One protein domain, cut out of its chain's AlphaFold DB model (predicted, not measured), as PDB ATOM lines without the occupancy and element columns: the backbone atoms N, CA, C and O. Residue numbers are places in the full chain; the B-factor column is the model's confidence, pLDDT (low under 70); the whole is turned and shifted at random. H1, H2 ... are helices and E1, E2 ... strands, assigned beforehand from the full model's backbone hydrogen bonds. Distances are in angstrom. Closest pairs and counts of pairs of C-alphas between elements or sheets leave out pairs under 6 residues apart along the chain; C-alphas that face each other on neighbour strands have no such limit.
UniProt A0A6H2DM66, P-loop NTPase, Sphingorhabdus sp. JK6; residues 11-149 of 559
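This is residues 11 to 149 of the 559 residues of the protein "P-loop NTPase" of Sphingorhabdus sp. JK6 (UniProt A0A6H2DM66). Picture a flat, loose group of helices with the short H2 in its middle, between H4 and the first half of the very long H5, while residues 128 to 149 of H5 stick out as a bare arm. A hairpin of two strands, E1 and E2, joins the end of H4 to the start of H5 and packs beside residues 111 to 120 of H5; residues 19 to 26 of H1 come close to the same hairpin, while the short H3 comes close to H4 and to the start of H5, and the long unnamed stretch 50 to 70 links H3 to H4. The printed part has 139 residues, with the order H1 H2 H3 H4 E1 E2 H5, and is mostly helix; E1 and E2 form an antiparallel sheet. It is loose, with a radius of gyration of the C-alphas of 19.7 A, and spans 64 by 46 by 19 A.

Start with H1, residues 11 to 26, and H2, residues 29 to 38: they are close but not clearly touching, Leu 25 and Leu 31 having the closest C-alphas at 7.7 A. H2 touches H4, residues 71 to 88, at a steep tilt of 62 degrees, opposite ways; look at Ala 32 and Val 82, the closest C-alphas, 5.6 A apart. H4 touches H2 with residues 78 to 86 alone. H2 also touches residues 115 to 126 of H5, which is residues 109 to 149, only just about perpendicular at 70.1 degrees; its closest C-alphas are those of Val 35 and Trp 119, 6.0 A apart. H4 and H5 are apart. H3, residues 45 to 49, is close to but not clearly touching H4, with the C-alphas of Phe 48 and Ala 81 closest at 7.7 A. Strands E1, residues 89 to 93, and E2, residues 100 to 104, form an antiparallel hairpin, with N 90 and O 103, and N 101 and O 92, each 2.9 A apart and within hydrogen-bond range. The closest C-alphas of E2 and H5 are those of Tyr 104 and Ser 112, 5.2 A apart. In H1, H2, H3, H4 and H5 every O i to N i+4 pair is within hydrogen-bond range.

Find C-alpha 11 at (193.199, 211.112, 153.592); from there H1 runs 22.7 A to residue 26. H2 and the five-residue H3 follow, then H4 covers 25.9 A, and the strands E1 and E2 come next. H5 begins at C-alpha 109, (170.976, 183.704, 133.466), and runs 60.1 A to C-alpha 149, (181.613, 242.773, 135.612).

The two C-alphas farthest apart are those of Gly 56 and Leu 149, 67.5 A. The printed part has no cut, and the one long link is the 21 residues from H3 to H4. Look for pLDDT under 70 at residues 11 to 15 and 54 to 69.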
ATOM      1  N   SER A  11     193.625 211.526 154.941       51.00
ATOM      2  CA  SER A  11     193.199 211.112 153.592       51.00
ATOM      3  C   SER A  11     192.378 209.823 153.629       51.00
ATOM      4  O   SER A  11     191.326 209.745 152.999       51.00
ATOM      5  N   SER A  12     192.795 208.862 154.460       56.41
ATOM      6  CA  SER A  12     192.122 207.567 154.604       56.41
ATOM      7  C   SER A  12     190.662 207.706 155.062       56.41
ATOM      8  O   SER A  12     189.803 206.950 154.614       56.41
ATOM      9  N   GLY A  13     190.347 208.694 155.912       59.53
ATOM     10  CA  GLY A  13     188.975 208.965 156.361       59.53
ATOM     11  C   GLY A  13     188.069 209.541 155.264       59.53
ATOM     12  O   GLY A  13     186.943 209.073 155.094       59.53
ATOM     13  N   ARG A  14     188.566 210.507 154.472       61.25
ATOM     14  CA  ARG A  14     187.800 211.099 153.352       61.25
ATOM     15  C   ARG A  14     187.518 210.095 152.242       61.25
ATOM     16  O   ARG A  14     186.445 210.142 151.641       61.25
ATOM     17  N   ASP A  15     188.451 209.184 151.984       68.94
ATOM     18  CA  ASP A  15     188.280 208.155 150.961       68.94
ATOM     19  C   ASP A  15     187.173 207.167 151.356       68.94
ATOM     20  O   ASP A  15     186.321 206.827 150.535       68.94
ATOM     21  N   VAL A  16     187.103 206.775 152.635       72.56
ATOM     22  CA  VAL A  16     186.040 205.890 153.143       72.56
ATOM     23  C   VAL A  16     184.658 206.538 153.017       72.56
ATOM     24  O   VAL A  16     183.732 205.887 152.526       72.56
ATOM     25  N   GLU A  17     184.504 207.812 153.393       77.56
ATOM     26  CA  GLU A  17     183.236 208.543 153.228       77.56
ATOM     27  C   GLU A  17     182.840 208.690 151.750       77.56
ATOM     28  O   GLU A  17     181.666 208.530 151.384       77.56
ATOM     29  N   PHE A  18     183.819 208.942 150.874       80.56
ATOM     30  CA  PHE A  18     183.596 209.012 149.434       80.56
ATOM     31  C   PHE A  18     183.079 207.678 148.883       80.56
ATOM     32  O   PHE A  18     182.045 207.658 148.209       80.56
ATOM     33  N   TYR A  19     183.736 206.559 149.204       82.75
ATOM     34  CA  TYR A  19     183.319 205.233 148.743       82.75
ATOM     35  C   TYR A  19     181.941 204.844 149.281       82.75
ATOM     36  O   TYR A  19     181.099 204.391 148.509       82.75
ATOM     37  N   GLN A  20     181.655 205.102 150.561       83.81
ATOM     38  CA  GLN A  20     180.323 204.867 151.134       83.81
ATOM     39  C   GLN A  20     179.229 205.662 150.412       83.81
ATOM     40  O   GLN A  20     178.133 205.145 150.165       83.81
ATOM     41  N   THR A  21     179.531 206.900 150.017       86.88
ATOM     42  CA  THR A  21     178.610 207.721 149.226       86.88
ATOM     43  C   THR A  21     178.382 207.113 147.842       86.88
ATOM     44  O   THR A  21     177.236 207.018 147.403       86.88
ATOM     45  N   GLN A  22     179.436 206.648 147.160       86.12
ATOM     46  CA  GLN A  22     179.299 205.983 145.856       86.12
ATOM     47  C   GLN A  22     178.503 204.678 145.958       86.12
ATOM     48  O   GLN A  22     177.634 204.436 145.123       86.12
ATOM     49  N   TYR A  23     178.720 203.874 147.002       88.19
ATOM     50  CA  TYR A  23     177.957 202.645 147.233       88.19
ATOM     51  C   TYR A  23     176.474 202.937 147.479       88.19
ATOM     52  O   TYR A  23     175.614 202.290 146.886       88.19
ATOM     53  N   SER A  24     176.166 203.978 148.255       86.81
ATOM     54  CA  SER A  24     174.783 204.421 148.474       86.81
ATOM     55  C   SER A  24     174.113 204.909 147.183       86.81
ATOM     56  O   SER A  24     172.914 204.702 146.983       86.81
ATOM     57  N   LEU A  25     174.875 205.546 146.286       89.12
ATOM     58  CA  LEU A  25     174.389 205.962 144.967       89.12
ATOM     59  C   LEU A  25     174.194 204.770 144.020       89.12
ATOM     60  O   LEU A  25     173.234 204.770 143.252       89.12
ATOM     61  N   LEU A  26     175.048 203.746 144.102       89.69
ATOM     62  CA  LEU A  26     174.885 202.484 143.375       89.69
ATOM     63  C   LEU A  26     173.631 201.723 143.817       89.69
ATOM     64  O   LEU A  26     173.018 201.063 142.986       89.69
ATOM     65  N   SER A  27     173.221 201.834 145.084       90.75
ATOM     66  CA  SER A  27     171.976 201.243 145.599       90.75
ATOM     67  C   SER A  27     170.758 202.166 145.469       90.75
ATOM     68  O   SER A  27     169.678 201.853 145.974       90.75
ATOM     69  N   ALA A  28     170.904 203.339 144.849       93.19
ATOM     70  CA  ALA A  28     169.840 204.328 144.815       93.19
ATOM     71  C   ALA A  28     168.696 203.914 143.879       93.19
ATOM     72  O   ALA A  28     168.894 203.479 142.743       93.19
ATOM     73  N   ARG A  29     167.462 204.191 144.312       93.94
ATOM     74  CA  ARG A  29     166.249 203.982 143.507       93.94
ATOM     75  C   ARG A  29     166.277 204.712 142.160       93.94
ATOM     76  O   ARG A  29     165.749 204.200 141.181       93.94
ATOM     77  N   THR A  30     166.898 205.888 142.093       93.25
ATOM     78  CA  THR A  30     166.989 206.667 140.848       93.25
ATOM     79  C   THR A  30     167.798 205.948 139.772       93.25
ATOM     80  O   THR A  30     167.458 206.045 138.596       93.25
ATOM     81  N   LEU A  31     168.824 205.185 140.161       93.62
ATOM     82  CA  LEU A  31     169.578 204.339 139.241       93.62
ATOM     83  C   LEU A  31     168.729 203.148 138.780       93.62
ATOM     84  O   LEU A  31     168.646 202.890 137.582       93.62
ATOM     85  N   ALA A  32     168.014 202.498 139.704       93.62
ATOM     86  CA  ALA A  32     167.088 201.411 139.380       93.62
ATOM     87  C   ALA A  32     166.012 201.840 138.363       93.62
ATOM     88  O   ALA A  32     165.735 201.122 137.406       93.62
ATOM     89  N   GLU A  33     165.443 203.039 138.521       94.00
ATOM     90  CA  GLU A  33     164.488 203.623 137.570       94.00
ATOM     91  C   GLU A  33     165.109 203.841 136.183       94.00
ATOM     92  O   GLU A  33     164.478 203.546 135.166       94.00
ATOM     93  N   ARG A  34     166.362 204.308 136.111       93.75
ATOM     94  CA  ARG A  34     167.076 204.461 134.832       93.75
ATOM     95  C   ARG A  34     167.311 203.118 134.154       93.75
ATOM     96  O   ARG A  34     167.040 202.998 132.963       93.75
ATOM     97  N   VAL A  35     167.754 202.110 134.904       94.25
ATOM     98  CA  VAL A  35     167.966 200.750 134.387       94.25
ATOM     99  C   VAL A  35     166.649 200.147 133.896       94.25
ATOM    100  O   VAL A  35     166.594 199.621 132.783       94.25
ATOM    101  N   ALA A  36     165.563 200.305 134.660       92.88
ATOM    102  CA  ALA A  36     164.237 199.830 134.277       92.88
ATOM    103  C   ALA A  36     163.746 200.452 132.960       92.88
ATOM    104  O   ALA A  36     163.194 199.747 132.111       92.88
ATOM    105  N   ARG A  37     163.980 201.755 132.757       92.31
ATOM    106  CA  ARG A  37     163.639 202.447 131.505       92.31
ATOM    107  C   ARG A  37     164.548 202.042 130.349       92.31
ATOM    108  O   ARG A  37     164.036 201.798 129.257       92.31
ATOM    109  N   GLN A  38     165.855 201.933 130.586       93.75
ATOM    110  CA  GLN A  38     166.846 201.589 129.563       93.75
ATOM    111  C   GLN A  38     166.589 200.196 128.978       93.75
ATOM    112  O   GLN A  38     166.547 200.030 127.760       93.75
ATOM    113  N   LEU A  39     166.320 199.214 129.841       91.75
ATOM    114  CA  LEU A  39     165.975 197.847 129.438       91.75
ATOM    115  C   LEU A  39     164.492 197.670 129.088       91.75
ATOM    116  O   LEU A  39     164.067 196.572 128.736       91.75
ATOM    117  N   LYS A  40     163.690 198.741 129.176       91.38
ATOM    118  CA  LYS A  40     162.238 198.727 128.937       91.38
ATOM    119  C   LYS A  40     161.534 197.611 129.726       91.38
ATOM    120  O   LYS A  40     160.612 196.976 129.214       91.38
ATOM    121  N   LEU A  41     161.938 197.396 130.982       88.12
ATOM    122  CA  LEU A  41     161.482 196.273 131.811       88.12
ATOM    123  C   LEU A  41     159.966 196.267 132.020       88.12
ATOM    124  O   LEU A  41     159.361 195.204 132.047       88.12
ATOM    125  N   ALA A  42     159.323 197.439 132.050       84.75
ATOM    126  CA  ALA A  42     157.864 197.549 132.146       84.75
ATOM    127  C   ALA A  42     157.110 196.843 130.995       84.75
ATOM    128  O   ALA A  42     155.943 196.480 131.152       84.75
ATOM    129  N   LYS A  43     157.767 196.650 129.844       84.56
ATOM    130  CA  LYS A  43     157.231 195.942 128.670       84.56
ATOM    131  C   LYS A  43     157.773 194.518 128.525       84.56
ATOM    132  O   LYS A  43     157.310 193.793 127.654       84.56
ATOM    133  N   SER A  44     158.766 194.133 129.323       86.06
ATOM    134  CA  SER A  44     159.420 192.831 129.214       86.06
ATOM    135  C   SER A  44     158.668 191.796 130.042       86.06
ATOM    136  O   SER A  44     158.799 191.758 131.262       86.06
ATOM    137  N   GLU A  45     157.902 190.929 129.384       83.75
ATOM    138  CA  GLU A  45     157.248 189.797 130.058       83.75
ATOM    139  C   GLU A  45     158.275 188.794 130.595       83.75
ATOM    140  O   GLU A  45     158.135 188.297 131.708       83.75
ATOM    141  N   ALA A  46     159.376 188.588 129.863       85.94
ATOM    142  CA  ALA A  46     160.471 187.716 130.282       85.94
ATOM    143  C   ALA A  46     161.097 188.148 131.620       85.94
ATOM    144  O   ALA A  46     161.549 187.302 132.386       85.94
ATOM    145  N   PHE A  47     161.112 189.453 131.920       88.94
ATOM    146  CA  PHE A  47     161.594 189.960 133.203       88.94
ATOM    147  C   PHE A  47     160.659 189.590 134.358       88.94
ATOM    148  O   PHE A  47     161.138 189.160 135.404       88.94
ATOM    149  N   PHE A  48     159.344 189.731 134.180       86.69
ATOM    150  CA  PHE A  48     158.371 189.391 135.221       86.69
ATOM    151  C   PHE A  48     158.296 187.879 135.460       86.69
ATOM    152  O   PHE A  48     158.361 187.452 136.614       86.69
ATOM    153  N   ALA A  49     158.319 187.077 134.391       85.44
ATOM    154  CA  ALA A  49     158.420 185.621 134.488       85.44
ATOM    155  C   ALA A  49     159.700 185.190 135.229       85.44
ATOM    156  O   ALA A  49     159.675 184.295 136.074       85.44
ATOM    157  N   ALA A  50     160.820 185.892 135.002       85.38
ATOM    158  CA  ALA A  50     162.073 185.613 135.704       85.38
ATOM    159  C   ALA A  50     162.038 185.904 137.223       85.38
ATOM    160  O   ALA A  50     162.936 185.487 137.957       85.38
ATOM    161  N   HIS A  51     161.004 186.603 137.695       86.19
ATOM    162  CA  HIS A  51     160.759 186.925 139.102       86.19
ATOM    163  C   HIS A  51     159.522 186.213 139.670       86.19
ATOM    164  O   HIS A  51     159.063 186.561 140.755       86.19
ATOM    165  N   GLY A  52     158.992 185.214 138.955       81.12
ATOM    166  CA  GLY A  52     157.863 184.402 139.413       81.12
ATOM    167  C   GLY A  52     156.493 185.061 139.255       81.12
ATOM    168  O   GLY A  52     155.533 184.581 139.847       81.12
ATOM    169  N   LEU A  53     156.387 186.145 138.478       77.06
ATOM    170  CA  LEU A  53     155.107 186.724 138.075       77.06
ATOM    171  C   LEU A  53     154.775 186.254 136.658       77.06
ATOM    172  O   LEU A  53     155.229 186.846 135.677       77.06
ATOM    173  N   ASP A  54     153.991 185.184 136.567       64.88
ATOM    174  CA  ASP A  54     153.476 184.692 135.293       64.88
ATOM    175  C   ASP A  54     152.248 185.489 134.839       64.88
ATOM    176  O   ASP A  54     151.474 186.018 135.640       64.88
ATOM    177  N   ASN A  55     152.022 185.511 133.523       56.41
ATOM    178  CA  ASN A  55     150.898 186.192 132.873       56.41
ATOM    179  C   ASN A  55     149.508 185.718 133.364       56.41
ATOM    180  O   ASN A  55     148.507 186.313 132.985       56.41
ATOM    181  N   GLY A  56     149.407 184.656 134.173       52.84
ATOM    182  CA  GLY A  56     148.151 184.177 134.766       52.84
ATOM    183  C   GLY A  56     147.703 184.944 136.016       52.84
ATOM    184  O   GLY A  56     146.510 184.953 136.324       52.84
ATOM    185  N   ASP A  57     148.620 185.630 136.703       56.03
ATOM    186  CA  ASP A  57     148.269 186.498 137.822       56.03
ATOM    187  C   ASP A  57     147.630 187.775 137.264       56.03
ATOM    188  O   ASP A  57     148.271 188.566 136.568       56.03
ATOM    189  N   GLY A  58     146.356 188.022 137.584       54.78
ATOM    190  CA  GLY A  58     145.576 189.197 137.146       54.78
ATOM    191  C   GLY A  58     146.179 190.575 137.491       54.78
ATOM    192  O   GLY A  58     145.572 191.603 137.208       54.78
ATOM    193  N   LEU A  59     147.376 190.605 138.080       57.03
ATOM    194  CA  LEU A  59     148.263 191.755 138.261       57.03
ATOM    195  C   LEU A  59     148.890 192.259 136.948       57.03
ATOM    196  O   LEU A  59     149.225 193.443 136.860       57.03
ATOM    197  N   LEU A  60     149.054 191.392 135.941       57.25
ATOM    198  CA  LEU A  60     149.646 191.741 134.642       57.25
ATOM    199  C   LEU A  60     148.599 191.862 133.517       57.25
ATOM    200  O   LEU A  60     148.811 192.653 132.598       57.25
ATOM    201  N   ASN A  61     147.459 191.171 133.600       53.94
ATOM    202  CA  ASN A  61     146.455 191.098 132.524       53.94
ATOM    203  C   ASN A  61     145.285 192.081 132.678       53.94
ATOM    204  O   ASN A  61     144.124 191.681 132.763       53.94
ATOM    205  N   SER A  62     145.565 193.379 132.634       53.34
ATOM    206  CA  SER A  62     144.557 194.360 132.227       53.34
ATOM    207  C   SER A  62     145.041 195.026 130.949       53.34
ATOM    208  O   SER A  62     145.770 196.005 130.963       53.34
ATOM    209  N   THR A  63     144.731 194.421 129.809       53.69
ATOM    210  CA  THR A  63     144.930 195.053 128.504       53.69
ATOM    211  C   THR A  63     143.657 195.794 128.131       53.69
ATOM    212  O   THR A  63     142.573 195.212 128.191       53.69
ATOM    213  N   ASP A  64     143.783 197.054 127.711       50.22
ATOM    214  CA  ASP A  64     142.692 197.769 127.043       50.22
ATOM    215  C   ASP A  64     142.252 196.993 125.786       50.22
ATOM    216  O   ASP A  64     143.021 196.197 125.235       50.22
ATOM    217  N   SER A  65     141.040 197.250 125.287       47.88
ATOM    218  CA  SER A  65     140.390 196.558 124.151       47.88
ATOM    219  C   SER A  65     141.159 196.570 122.809       47.88
ATOM    220  O   SER A  65     140.688 196.009 121.823       47.88
ATOM    221  N   LEU A  66     142.358 197.159 122.778       49.28
ATOM    222  CA  LEU A  66     143.291 197.260 121.651       49.28
ATOM    223  C   LEU A  66     144.646 196.552 121.883       49.28
ATOM    224  O   LEU A  66     145.547 196.681 121.057       49.28
ATOM    225  N   GLY A  67     144.831 195.828 122.993       57.69
ATOM    226  CA  GLY A  67     146.072 195.084 123.272       57.69
ATOM    227  C   GLY A  67     147.279 195.961 123.639       57.69
ATOM    228  O   GLY A  67     148.407 195.475 123.697       57.69
ATOM    229  N   THR A  68     147.068 197.253 123.903       61.03
ATOM    230  CA  THR A  68     148.113 198.194 124.329       61.03
ATOM    231  C   THR A  68     147.985 198.519 125.814       61.03
ATOM    232  O   THR A  68     146.916 198.921 126.262       61.03
ATOM    233  N   LEU A  69     149.087 198.396 126.563       67.62
ATOM    234  CA  LEU A  69     149.162 198.764 127.983       67.62
ATOM    235  C   LEU A  69     148.848 200.256 128.180       67.62
ATOM    236  O   LEU A  69     149.476 201.117 127.555       67.62
ATOM    237  N   SER A  70     147.921 200.569 129.084       76.94
ATOM    238  CA  SER A  70     147.566 201.941 129.439       76.94
ATOM    239  C   SER A  70     148.743 202.660 130.112       76.94
ATOM    240  O   SER A  70     149.554 202.058 130.819       76.94
ATOM    241  N   LYS A  71     148.829 203.991 129.973       79.75
ATOM    242  CA  LYS A  71     149.898 204.804 130.596       79.75
ATOM    243  C   LYS A  71     149.974 204.608 132.118       79.75
ATOM    244  O   LYS A  71     151.063 204.623 132.683       79.75
ATOM    245  N   LYS A  72     148.829 204.396 132.778       80.25
ATOM    246  CA  LYS A  72     148.762 204.114 134.224       80.25
ATOM    247  C   LYS A  72     149.289 202.720 134.582       80.25
ATOM    248  O   LYS A  72     149.812 202.534 135.675       80.25
ATOM    249  N   GLU A  73     149.152 201.747 133.691       79.94
ATOM    250  CA  GLU A  73     149.614 200.369 133.905       79.94
ATOM    251  C   GLU A  73     151.113 200.247 133.667       79.94
ATOM    252  O   GLU A  73     151.800 199.593 134.446       79.94
ATOM    253  N   LEU A  74     151.633 200.949 132.655       82.00
ATOM    254  CA  LEU A  74     153.072 201.062 132.428       82.00
ATOM    255  C   LEU A  74     153.788 201.650 133.650       82.00
ATOM    256  O   LEU A  74     154.804 201.103 134.059       82.00
ATOM    257  N   ASP A  75     153.227 202.687 134.281       85.50
ATOM    258  CA  ASP A  75     153.789 203.278 135.506       85.50
ATOM    259  C   ASP A  75     153.739 202.308 136.707       85.50
ATOM    260  O   ASP A  75     154.688 202.218 137.487       85.50
ATOM    261  N   LYS A  76     152.662 201.518 136.845       86.00
ATOM    262  CA  LYS A  76     152.581 200.457 137.869       86.00
ATOM    263  C   LYS A  76     153.622 199.362 137.634       86.00
ATOM    264  O   LYS A  76     154.331 198.994 138.568       86.00
ATOM    265  N   ARG A  77     153.735 198.862 136.400       86.56
ATOM    266  CA  ARG A  77     154.725 197.843 136.018       86.56
ATOM    267  C   ARG A  77     156.152 198.359 136.182       86.56
ATOM    268  O   ARG A  77     157.000 197.618 136.660       86.56
ATOM    269  N   GLU A  78     156.418 199.623 135.859       89.00
ATOM    270  CA  GLU A  78     157.722 200.254 136.095       89.00
ATOM    271  C   GLU A  78     158.054 200.290 137.593       89.00
ATOM    272  O   GLU A  78     159.139 199.870 137.987       89.00
ATOM    273  N   LYS A  79     157.104 200.689 138.449       89.94
ATOM    274  CA  LYS A  79     157.287 200.668 139.912       89.94
ATOM    275  C   LYS A  79     157.551 199.264 140.457       89.94
ATOM    276  O   LYS A  79     158.415 199.116 141.317       89.94
ATOM    277  N   LEU A  80     156.838 198.252 139.958       89.50
ATOM    278  CA  LEU A  80     157.075 196.853 140.326       89.50
ATOM    279  C   LEU A  80     158.456 196.382 139.869       89.50
ATOM    280  O   LEU A  80     159.193 195.808 140.665       89.50
ATOM    281  N   ALA A  81     158.842 196.684 138.626       90.94
ATOM    282  CA  ALA A  81     160.155 196.337 138.101       90.94
ATOM    283  C   ALA A  81     161.283 196.974 138.919       90.94
ATOM    284  O   ALA A  81     162.236 196.294 139.280       90.94
ATOM    285  N   VAL A  82     161.145 198.248 139.295       93.44
ATOM    286  CA  VAL A  82     162.087 198.935 140.191       93.44
ATOM    287  C   VAL A  82     162.143 198.269 141.569       93.44
ATOM    288  O   VAL A  82     163.227 198.127 142.128       93.44
ATOM    289  N   GLY A  83     161.003 197.820 142.101       92.31
ATOM    290  CA  GLY A  83     160.950 197.047 143.343       92.31
ATOM    291  C   GLY A  83     161.750 195.744 143.258       92.31
ATOM    292  O   GLY A  83     162.596 195.494 144.114       92.31
ATOM    293  N   PHE A  84     161.553 194.957 142.196       92.62
ATOM    294  CA  PHE A  84     162.319 193.725 141.959       92.62
ATOM    295  C   PHE A  84     163.802 193.980 141.713       92.62
ATOM    296  O   PHE A  84     164.638 193.192 142.153       92.62
ATOM    297  N   LEU A  85     164.141 195.072 141.026       93.75
ATOM    298  CA  LEU A  85     165.526 195.478 140.826       93.75
ATOM    299  C   LEU A  85     166.220 195.741 142.167       93.75
ATOM    300  O   LEU A  85     167.280 195.182 142.422       93.75
ATOM    301  N   LEU A  86     165.600 196.540 143.040       93.50
ATOM    302  CA  LEU A  86     166.156 196.885 144.352       93.50
ATOM    303  C   LEU A  86     166.221 195.690 145.311       93.50
ATOM    304  O   LEU A  86     167.130 195.632 146.131       93.50
ATOM    305  N   ALA A  87     165.279 194.750 145.217       93.00
ATOM    306  CA  ALA A  87     165.260 193.565 146.073       93.00
ATOM    307  C   ALA A  87     166.339 192.530 145.707       93.00
ATOM    308  O   ALA A  87     166.785 191.793 146.581       93.00
ATOM    309  N   ASN A  88     166.746 192.465 144.433       93.44
ATOM    310  CA  ASN A  88     167.632 191.414 143.916       93.44
ATOM    311  C   ASN A  88     169.022 191.905 143.472       93.44
ATOM    312  O   ASN A  88     169.839 191.094 143.022       93.44
ATOM    313  N   VAL A  89     169.299 193.209 143.578       93.88
ATOM    314  CA  VAL A  89     170.640 193.771 143.367       93.88
ATOM    315  C   VAL A  89     171.463 193.658 144.648       93.88
ATOM    316  O   VAL A  89     170.997 193.998 145.734       93.88
ATOM    317  N   SER A  90     172.706 193.203 144.525       93.25
ATOM    318  CA  SER A  90     173.665 193.160 145.625       93.25
ATOM    319  C   SER A  90     174.933 193.907 145.230       93.25
ATOM    320  O   SER A  90     175.517 193.650 144.175       93.25
ATOM    321  N   ILE A  91     175.334 194.852 146.082       93.62
ATOM    322  CA  ILE A  91     176.505 195.716 145.908       93.62
ATOM    323  C   ILE A  91     177.462 195.388 147.047       93.62
ATOM    324  O   ILE A  91     177.212 195.741 148.201       93.62
ATOM    325  N   SER A  92     178.530 194.669 146.725       91.88
ATOM    326  CA  SER A  92     179.471 194.119 147.699       91.88
ATOM    327  C   SER A  92     180.848 194.761 147.515       91.88
ATOM    328  O   SER A  92     181.552 194.435 146.560       91.88
ATOM    329  N   PRO A  93     181.261 195.697 148.388       91.00
ATOM    330  CA  PRO A  93     182.588 196.297 148.305       91.00
ATOM    331  C   PRO A  93     183.673 195.323 148.780       91.00
ATOM    332  O   PRO A  93     183.525 194.664 149.815       91.00
ATOM    333  N   ILE A  94     184.798 195.270 148.066       88.31
ATOM    334  CA  ILE A  94     185.927 194.397 148.408       88.31
ATOM    335  C   ILE A  94     186.834 195.120 149.409       88.31
ATOM    336  O   ILE A  94     187.469 196.131 149.094       88.31
ATOM    337  N   ARG A  95     186.910 194.591 150.637       84.31
ATOM    338  CA  ARG A  95     187.688 195.185 151.738       84.31
ATOM    339  C   ARG A  95     189.154 195.387 151.346       84.31
ATOM    340  O   ARG A  95     189.792 194.473 150.838       84.31
ATOM    341  N   GLY A  96     189.689 196.571 151.646       82.00
ATOM    342  CA  GLY A  96     191.083 196.919 151.350       82.00
ATOM    343  C   GLY A  96     191.353 197.249 149.878       82.00
ATOM    344  O   GLY A  96     192.513 197.331 149.489       82.00
ATOM    345  N   SER A  97     190.312 197.440 149.061       85.56
ATOM    346  CA  SER A  97     190.443 197.826 147.655       85.56
ATOM    347  C   SER A  97     189.400 198.876 147.255       85.56
ATOM    348  O   SER A  97     188.412 199.082 147.961       85.56
ATOM    349  N   ALA A  98     189.604 199.513 146.099       84.69
ATOM    350  CA  ALA A  98     188.630 200.407 145.464       84.69
ATOM    351  C   ALA A  98     187.661 199.659 144.519       84.69
ATOM    352  O   ALA A  98     187.053 200.275 143.643       84.69
ATOM    353  N   LEU A  99     187.555 198.330 144.652       89.44
ATOM    354  CA  LEU A  99     186.702 197.485 143.820       89.44
ATOM    355  C   LEU A  99     185.347 197.239 144.487       89.44
ATOM    356  O   LEU A  99     185.242 197.060 145.704       89.44
ATOM    357  N   VAL A 100     184.309 197.194 143.656       91.56
ATOM    358  CA  VAL A 100     182.937 196.897 144.062       91.56
ATOM    359  C   VAL A 100     182.334 195.876 143.114       91.56
ATOM    360  O   VAL A 100     182.306 196.089 141.903       91.56
ATOM    361  N   ASP A 101     181.826 194.789 143.684       93.12
ATOM    362  CA  ASP A 101     181.103 193.773 142.934       93.12
ATOM    363  C   ASP A 101     179.623 194.145 142.886       93.12
ATOM    364  O   ASP A 101     178.973 194.344 143.919       93.12
ATOM    365  N   VAL A 102     179.086 194.235 141.672       93.81
ATOM    366  CA  VAL A 102     177.661 194.457 141.418       93.81
ATOM    367  C   VAL A 102     177.095 193.184 140.815       93.81
ATOM    368  O   VAL A 102     177.525 192.744 139.751       93.81
ATOM    369  N   SER A 103     176.122 192.589 141.500       93.44
ATOM    370  CA  SER A 103     175.485 191.344 141.073       93.44
ATOM    371  C   SER A 103     173.967 191.464 141.097       93.44
ATOM    372  O   SER A 103     173.395 192.179 141.923       93.44
ATOM    373  N   TYR A 104     173.312 190.755 140.178       94.62
ATOM    374  CA  TYR A 104     171.860 190.688 140.091       94.62
ATOM    375  C   TYR A 104     171.366 189.244 140.028       94.62
ATOM    376  O   TYR A 104     171.756 188.476 139.143       94.62
ATOM    377  N   THR A 105     170.469 188.881 140.942       92.50
ATOM    378  CA  THR A 105     169.927 187.518 141.028       92.50
ATOM    379  C   THR A 105     168.559 187.433 140.357       92.50
ATOM    380  O   THR A 105     167.651 188.182 140.692       92.50
ATOM    381  N   SER A 106     168.396 186.510 139.409       92.31
ATOM    382  CA  SER A 106     167.108 186.210 138.772       92.31
ATOM    383  C   SER A 106     167.069 184.752 138.313       92.31
ATOM    384  O   SER A 106     168.114 184.099 138.256       92.31
ATOM    385  N   SER A 107     165.890 184.224 137.968       90.31
ATOM    386  CA  SER A 107     165.787 182.845 137.462       90.31
ATOM    387  C   SER A 107     166.316 182.673 136.030       90.31
ATOM    388  O   SER A 107     166.505 181.546 135.576       90.31
ATOM    389  N   SER A 108     166.594 183.773 135.318       90.94
ATOM    390  CA  SER A 108     167.132 183.765 133.956       90.94
ATOM    391  C   SER A 108     168.596 184.230 133.931       90.94
ATOM    392  O   SER A 108     168.868 185.409 134.177       90.94
ATOM    393  N   PRO A 109     169.553 183.359 133.545       91.69
ATOM    394  CA  PRO A 109     170.976 183.704 133.466       91.69
ATOM    395  C   PRO A 109     171.261 184.943 132.610       91.69
ATOM    396  O   PRO A 109     172.083 185.788 132.966       91.69
ATOM    397  N   LYS A 110     170.553 185.069 131.481       92.56
ATOM    398  CA  LYS A 110     170.740 186.176 130.539       92.56
ATOM    399  C   LYS A 110     170.301 187.511 131.139       92.56
ATOM    400  O   LYS A 110     171.035 188.487 131.055       92.56
ATOM    401  N   ILE A 111     169.135 187.536 131.786       92.50
ATOM    402  CA  ILE A 111     168.592 188.747 132.416       92.50
ATOM    403  C   ILE A 111     169.510 189.213 133.549       92.50
ATOM    404  O   ILE A 111     169.756 190.410 133.679       92.50
ATOM    405  N   SER A 112     170.083 188.279 134.313       93.19
ATOM    406  CA  SER A 112     171.073 188.589 135.346       93.19
ATOM    407  C   SER A 112     172.323 189.291 134.819       93.19
ATOM    408  O   SER A 112     172.731 190.308 135.388       93.19
ATOM    409  N   ALA A 113     172.906 188.801 133.724       93.75
ATOM    410  CA  ALA A 113     174.068 189.437 133.105       93.75
ATOM    411  C   ALA A 113     173.715 190.803 132.491       93.75
ATOM    412  O   ALA A 113     174.397 191.795 132.751       93.75
ATOM    413  N   ASP A 114     172.613 190.877 131.737       93.94
ATOM    414  CA  ASP A 114     172.174 192.099 131.056       93.94
ATOM    415  C   ASP A 114     171.860 193.226 132.055       93.94
ATOM    416  O   ASP A 114     172.279 194.370 131.855       93.94
ATOM    417  N   ILE A 115     171.167 192.914 133.159       94.81
ATOM    418  CA  ILE A 115     170.859 193.890 134.213       94.81
ATOM    419  C   ILE A 115     172.131 194.347 134.918       94.81
ATOM    420  O   ILE A 115     172.305 195.551 135.075       94.81
ATOM    421  N   SER A 116     173.032 193.434 135.294       94.94
ATOM    422  CA  SER A 116     174.276 193.794 135.994       94.94
ATOM    423  C   SER A 116     175.160 194.711 135.138       94.94
ATOM    424  O   SER A 116     175.607 195.759 135.604       94.94
ATOM    425  N   ASN A 117     175.334 194.382 133.853       95.00
ATOM    426  CA  ASN A 117     176.086 195.215 132.910       95.00
ATOM    427  C   ASN A 117     175.424 196.584 132.700       95.00
ATOM    428  O   ASN A 117     176.088 197.622 132.769       95.00
ATOM    429  N   THR A 118     174.103 196.604 132.500       95.00
ATOM    430  CA  THR A 118     173.359 197.855 132.296       95.00
ATOM    431  C   THR A 118     173.359 198.724 133.550       95.00
ATOM    432  O   THR A 118     173.416 199.946 133.438       95.00
ATOM    433  N   TRP A 119     173.331 198.125 134.742       95.06
ATOM    434  CA  TRP A 119     173.398 198.836 136.017       95.06
ATOM    435  C   TRP A 119     174.687 199.639 136.139       95.06
ATOM    436  O   TRP A 119     174.651 200.852 136.364       95.06
ATOM    437  N   THR A 120     175.824 198.983 135.908       93.75
ATOM    438  CA  THR A 120     177.144 199.617 135.967       93.75
ATOM    439  C   THR A 120     177.305 200.680 134.880       93.75
ATOM    440  O   THR A 120     177.784 201.781 135.158       93.75
ATOM    441  N   GLN A 121     176.830 200.412 133.658       93.25
ATOM    442  CA  GLN A 121     176.852 201.398 132.576       93.25
ATOM    443  C   GLN A 121     176.003 202.635 132.909       93.25
ATOM    444  O   GLN A 121     176.470 203.765 132.768       93.25
ATOM    445  N   GLN A 122     174.773 202.444 133.393       93.88
ATOM    446  CA  GLN A 122     173.889 203.553 133.755       93.88
ATOM    447  C   GLN A 122     174.421 204.360 134.938       93.88
ATOM    448  O   GLN A 122     174.226 205.576 134.975       93.88
ATOM    449  N   PHE A 123     175.133 203.727 135.871       92.62
ATOM    450  CA  PHE A 123     175.801 204.432 136.961       92.62
ATOM    451  C   PHE A 123     176.920 205.343 136.447       92.62
ATOM    452  O   PHE A 123     177.005 206.509 136.840       92.62
ATOM    453  N   ILE A 124     177.743 204.841 135.523       90.06
ATOM    454  CA  ILE A 124     178.780 205.627 134.848       90.06
ATOM    455  C   ILE A 124     178.155 206.810 134.097       90.06
ATOM    456  O   ILE A 124     178.568 207.953 134.292       90.06
ATOM    457  N   GLU A 125     177.113 206.572 133.304       89.50
ATOM    458  CA  GLU A 125     176.427 207.636 132.562       89.50
ATOM    459  C   GLU A 125     175.796 208.679 133.499       89.50
ATOM    460  O   GLU A 125     175.891 209.883 133.251       89.50
ATOM    461  N   GLN A 126     175.181 208.246 134.604       89.69
ATOM    462  CA  GLN A 126     174.586 209.137 135.600       89.69
ATOM    463  C   GLN A 126     175.645 209.962 136.339       89.69
ATOM    464  O   GLN A 126     175.426 211.154 136.582       89.69
ATOM    465  N   SER A 127     176.784 209.364 136.693       85.94
ATOM    466  CA  SER A 127     177.869 210.070 137.377       85.94
ATOM    467  C   SER A 127     178.500 211.127 136.467       85.94
ATOM    468  O   SER A 127     178.686 212.272 136.893       85.94
ATOM    469  N   MET A 128     178.711 210.798 135.187       84.06
ATOM    470  CA  MET A 128     179.160 211.751 134.174       84.06
ATOM    471  C   MET A 128     178.139 212.873 133.982       84.06
ATOM    472  O   MET A 128     178.500 214.043 134.093       84.06
ATOM    473  N   ALA A 129     176.859 212.547 133.783       83.75
ATOM    474  CA  ALA A 129     175.802 213.542 133.603       83.75
ATOM    475  C   ALA A 129     175.701 214.509 134.795       83.75
ATOM    476  O   ALA A 129     175.561 215.716 134.597       83.75
ATOM    477  N   ARG A 130     175.832 214.013 136.033       82.62
ATOM    478  CA  ARG A 130     175.814 214.852 137.243       82.62
ATOM    479  C   ARG A 130     177.020 215.793 137.310       82.62
ATOM    480  O   ARG A 130     176.854 216.962 137.658       82.62
ATOM    481  N   ARG A 131     178.221 215.321 136.949       78.69
ATOM    482  CA  ARG A 131     179.427 216.168 136.879       78.69
ATOM    483  C   ARG A 131     179.306 217.223 135.780       78.69
ATOM    484  O   ARG A 131     179.579 218.395 136.049       78.69
ATOM    485  N   PHE A 132     178.833 216.842 134.594       79.00
ATOM    486  CA  PHE A 132     178.575 217.780 133.501       79.00
ATOM    487  C   PHE A 132     177.556 218.844 133.899       79.00
ATOM    488  O   PHE A 132     177.835 220.022 133.698       79.00
ATOM    489  N   ALA A 133     176.442 218.463 134.531       81.06
ATOM    490  CA  ALA A 133     175.448 219.409 135.035       81.06
ATOM    491  C   ALA A 133     176.067 220.401 136.034       81.06
ATOM    492  O   ALA A 133     175.964 221.605 135.833       81.06
ATOM    493  N   SER A 134     176.823 219.917 137.030       79.75
ATOM    494  CA  SER A 134     177.478 220.799 138.012       79.75
ATOM    495  C   SER A 134     178.481 221.777 137.382       79.75
ATOM    496  O   SER A 134     178.605 222.922 137.813       79.75
ATOM    497  N   THR A 135     179.172 221.343 136.324       81.25
ATOM    498  CA  THR A 135     180.148 222.159 135.593       81.25
ATOM    499  C   THR A 135     179.448 223.173 134.688       81.25
ATOM    500  O   THR A 135     179.882 224.321 134.596       81.25
ATOM    501  N   ALA A 136     178.351 222.772 134.045       83.56
ATOM    502  CA  ALA A 136     177.511 223.647 133.237       83.56
ATOM    503  C   ALA A 136     176.858 224.740 134.096       83.56
ATOM    504  O   ALA A 136     176.913 225.910 133.722       83.56
ATOM    505  N   ASP A 137     176.332 224.389 135.271       85.12
ATOM    506  CA  ASP A 137     175.757 225.343 136.224       85.12
ATOM    507  C   ASP A 137     176.812 226.339 136.721       85.12
ATOM    508  O   ASP A 137     176.581 227.550 136.713       85.12
ATOM    509  N   ALA A 138     178.008 225.853 137.076       85.44
ATOM    510  CA  ALA A 138     179.126 226.712 137.461       85.44
ATOM    511  C   ALA A 138     179.543 227.661 136.323       85.44
ATOM    512  O   ALA A 138     179.789 228.842 136.569       85.44
ATOM    513  N   ARG A 139     179.582 227.187 135.069       87.75
ATOM    514  CA  ARG A 139     179.852 228.056 133.911       87.75
ATOM    515  C   ARG A 139     178.774 229.107 133.719       87.75
ATOM    516  O   ARG A 139     179.125 230.265 133.539       87.75
ATOM    517  N   LYS A 140     177.500 228.725 133.785       90.50
ATOM    518  CA  LYS A 140     176.372 229.652 133.645       90.50
ATOM    519  C   LYS A 140     176.411 230.740 134.721       90.50
ATOM    520  O   LYS A 140     176.150 231.905 134.439       90.50
ATOM    521  N   PHE A 141     176.782 230.371 135.947       90.62
ATOM    522  CA  PHE A 141     176.996 231.324 137.033       90.62
ATOM    523  C   PHE A 141     178.144 232.301 136.731       90.62
ATOM    524  O   PHE A 141     177.972 233.514 136.862       90.62
ATOM    525  N   LEU A 142     179.303 231.794 136.291       91.69
ATOM    526  CA  LEU A 142     180.452 232.635 135.937       91.69
ATOM    527  C   LEU A 142     180.172 233.532 134.727       91.69
ATOM    528  O   LEU A 142     180.608 234.675 134.725       91.69
ATOM    529  N   GLU A 143     179.430 233.047 133.735       92.12
ATOM    530  CA  GLU A 143     178.995 233.818 132.568       92.12
ATOM    531  C   GLU A 143     178.121 235.009 132.982       92.12
ATOM    532  O   GLU A 143     178.406 236.142 132.601       92.12
ATOM    533  N   GLY A 144     177.127 234.786 133.851       93.69
ATOM    534  CA  GLY A 144     176.311 235.872 134.399       93.69
ATOM    535  C   GLY A 144     177.140 236.901 135.175       93.69
ATOM    536  O   GLY A 144     176.936 238.107 135.031       93.69
ATOM    537  N   ARG A 145     178.127 236.444 135.958       92.75
ATOM    538  CA  ARG A 145     179.027 237.344 136.691       92.75
ATOM    539  C   ARG A 145     179.972 238.113 135.766       92.75
ATOM    540  O   ARG A 145     180.286 239.265 136.053       92.75
ATOM    541  N   LEU A 146     180.425 237.488 134.682       94.94
ATOM    542  CA  LEU A 146     181.293 238.103 133.685       94.94
ATOM    543  C   LEU A 146     180.571 239.245 132.961       94.94
ATOM    544  O   LEU A 146     181.164 240.302 132.768       94.94
ATOM    545  N   GLU A 147     179.291 239.062 132.631       95.69
ATOM    546  CA  GLU A 147     178.473 240.111 132.015       95.69
ATOM    547  C   GLU A 147     178.229 241.285 132.977       95.69
ATOM    548  O   GLU A 147     178.382 242.448 132.605       95.69
ATOM    549  N   GLU A 148     177.952 241.002 134.253       95.81
ATOM    550  CA  GLU A 148     177.842 242.045 135.280       95.81
ATOM    551  C   GLU A 148     179.156 242.833 135.437       95.81
ATOM    552  O   GLU A 148     179.144 244.064 135.485       95.81
ATOM    553  N   LEU A 149     180.297 242.138 135.505       95.06
ATOM    554  CA  LEU A 149     181.613 242.773 135.612       95.06
ATOM    555  C   LEU A 149     181.969 243.569 134.359       95.06
ATOM    556  O   LEU A 149     182.539 244.648 134.485       95.06
TER     557      LEU A 149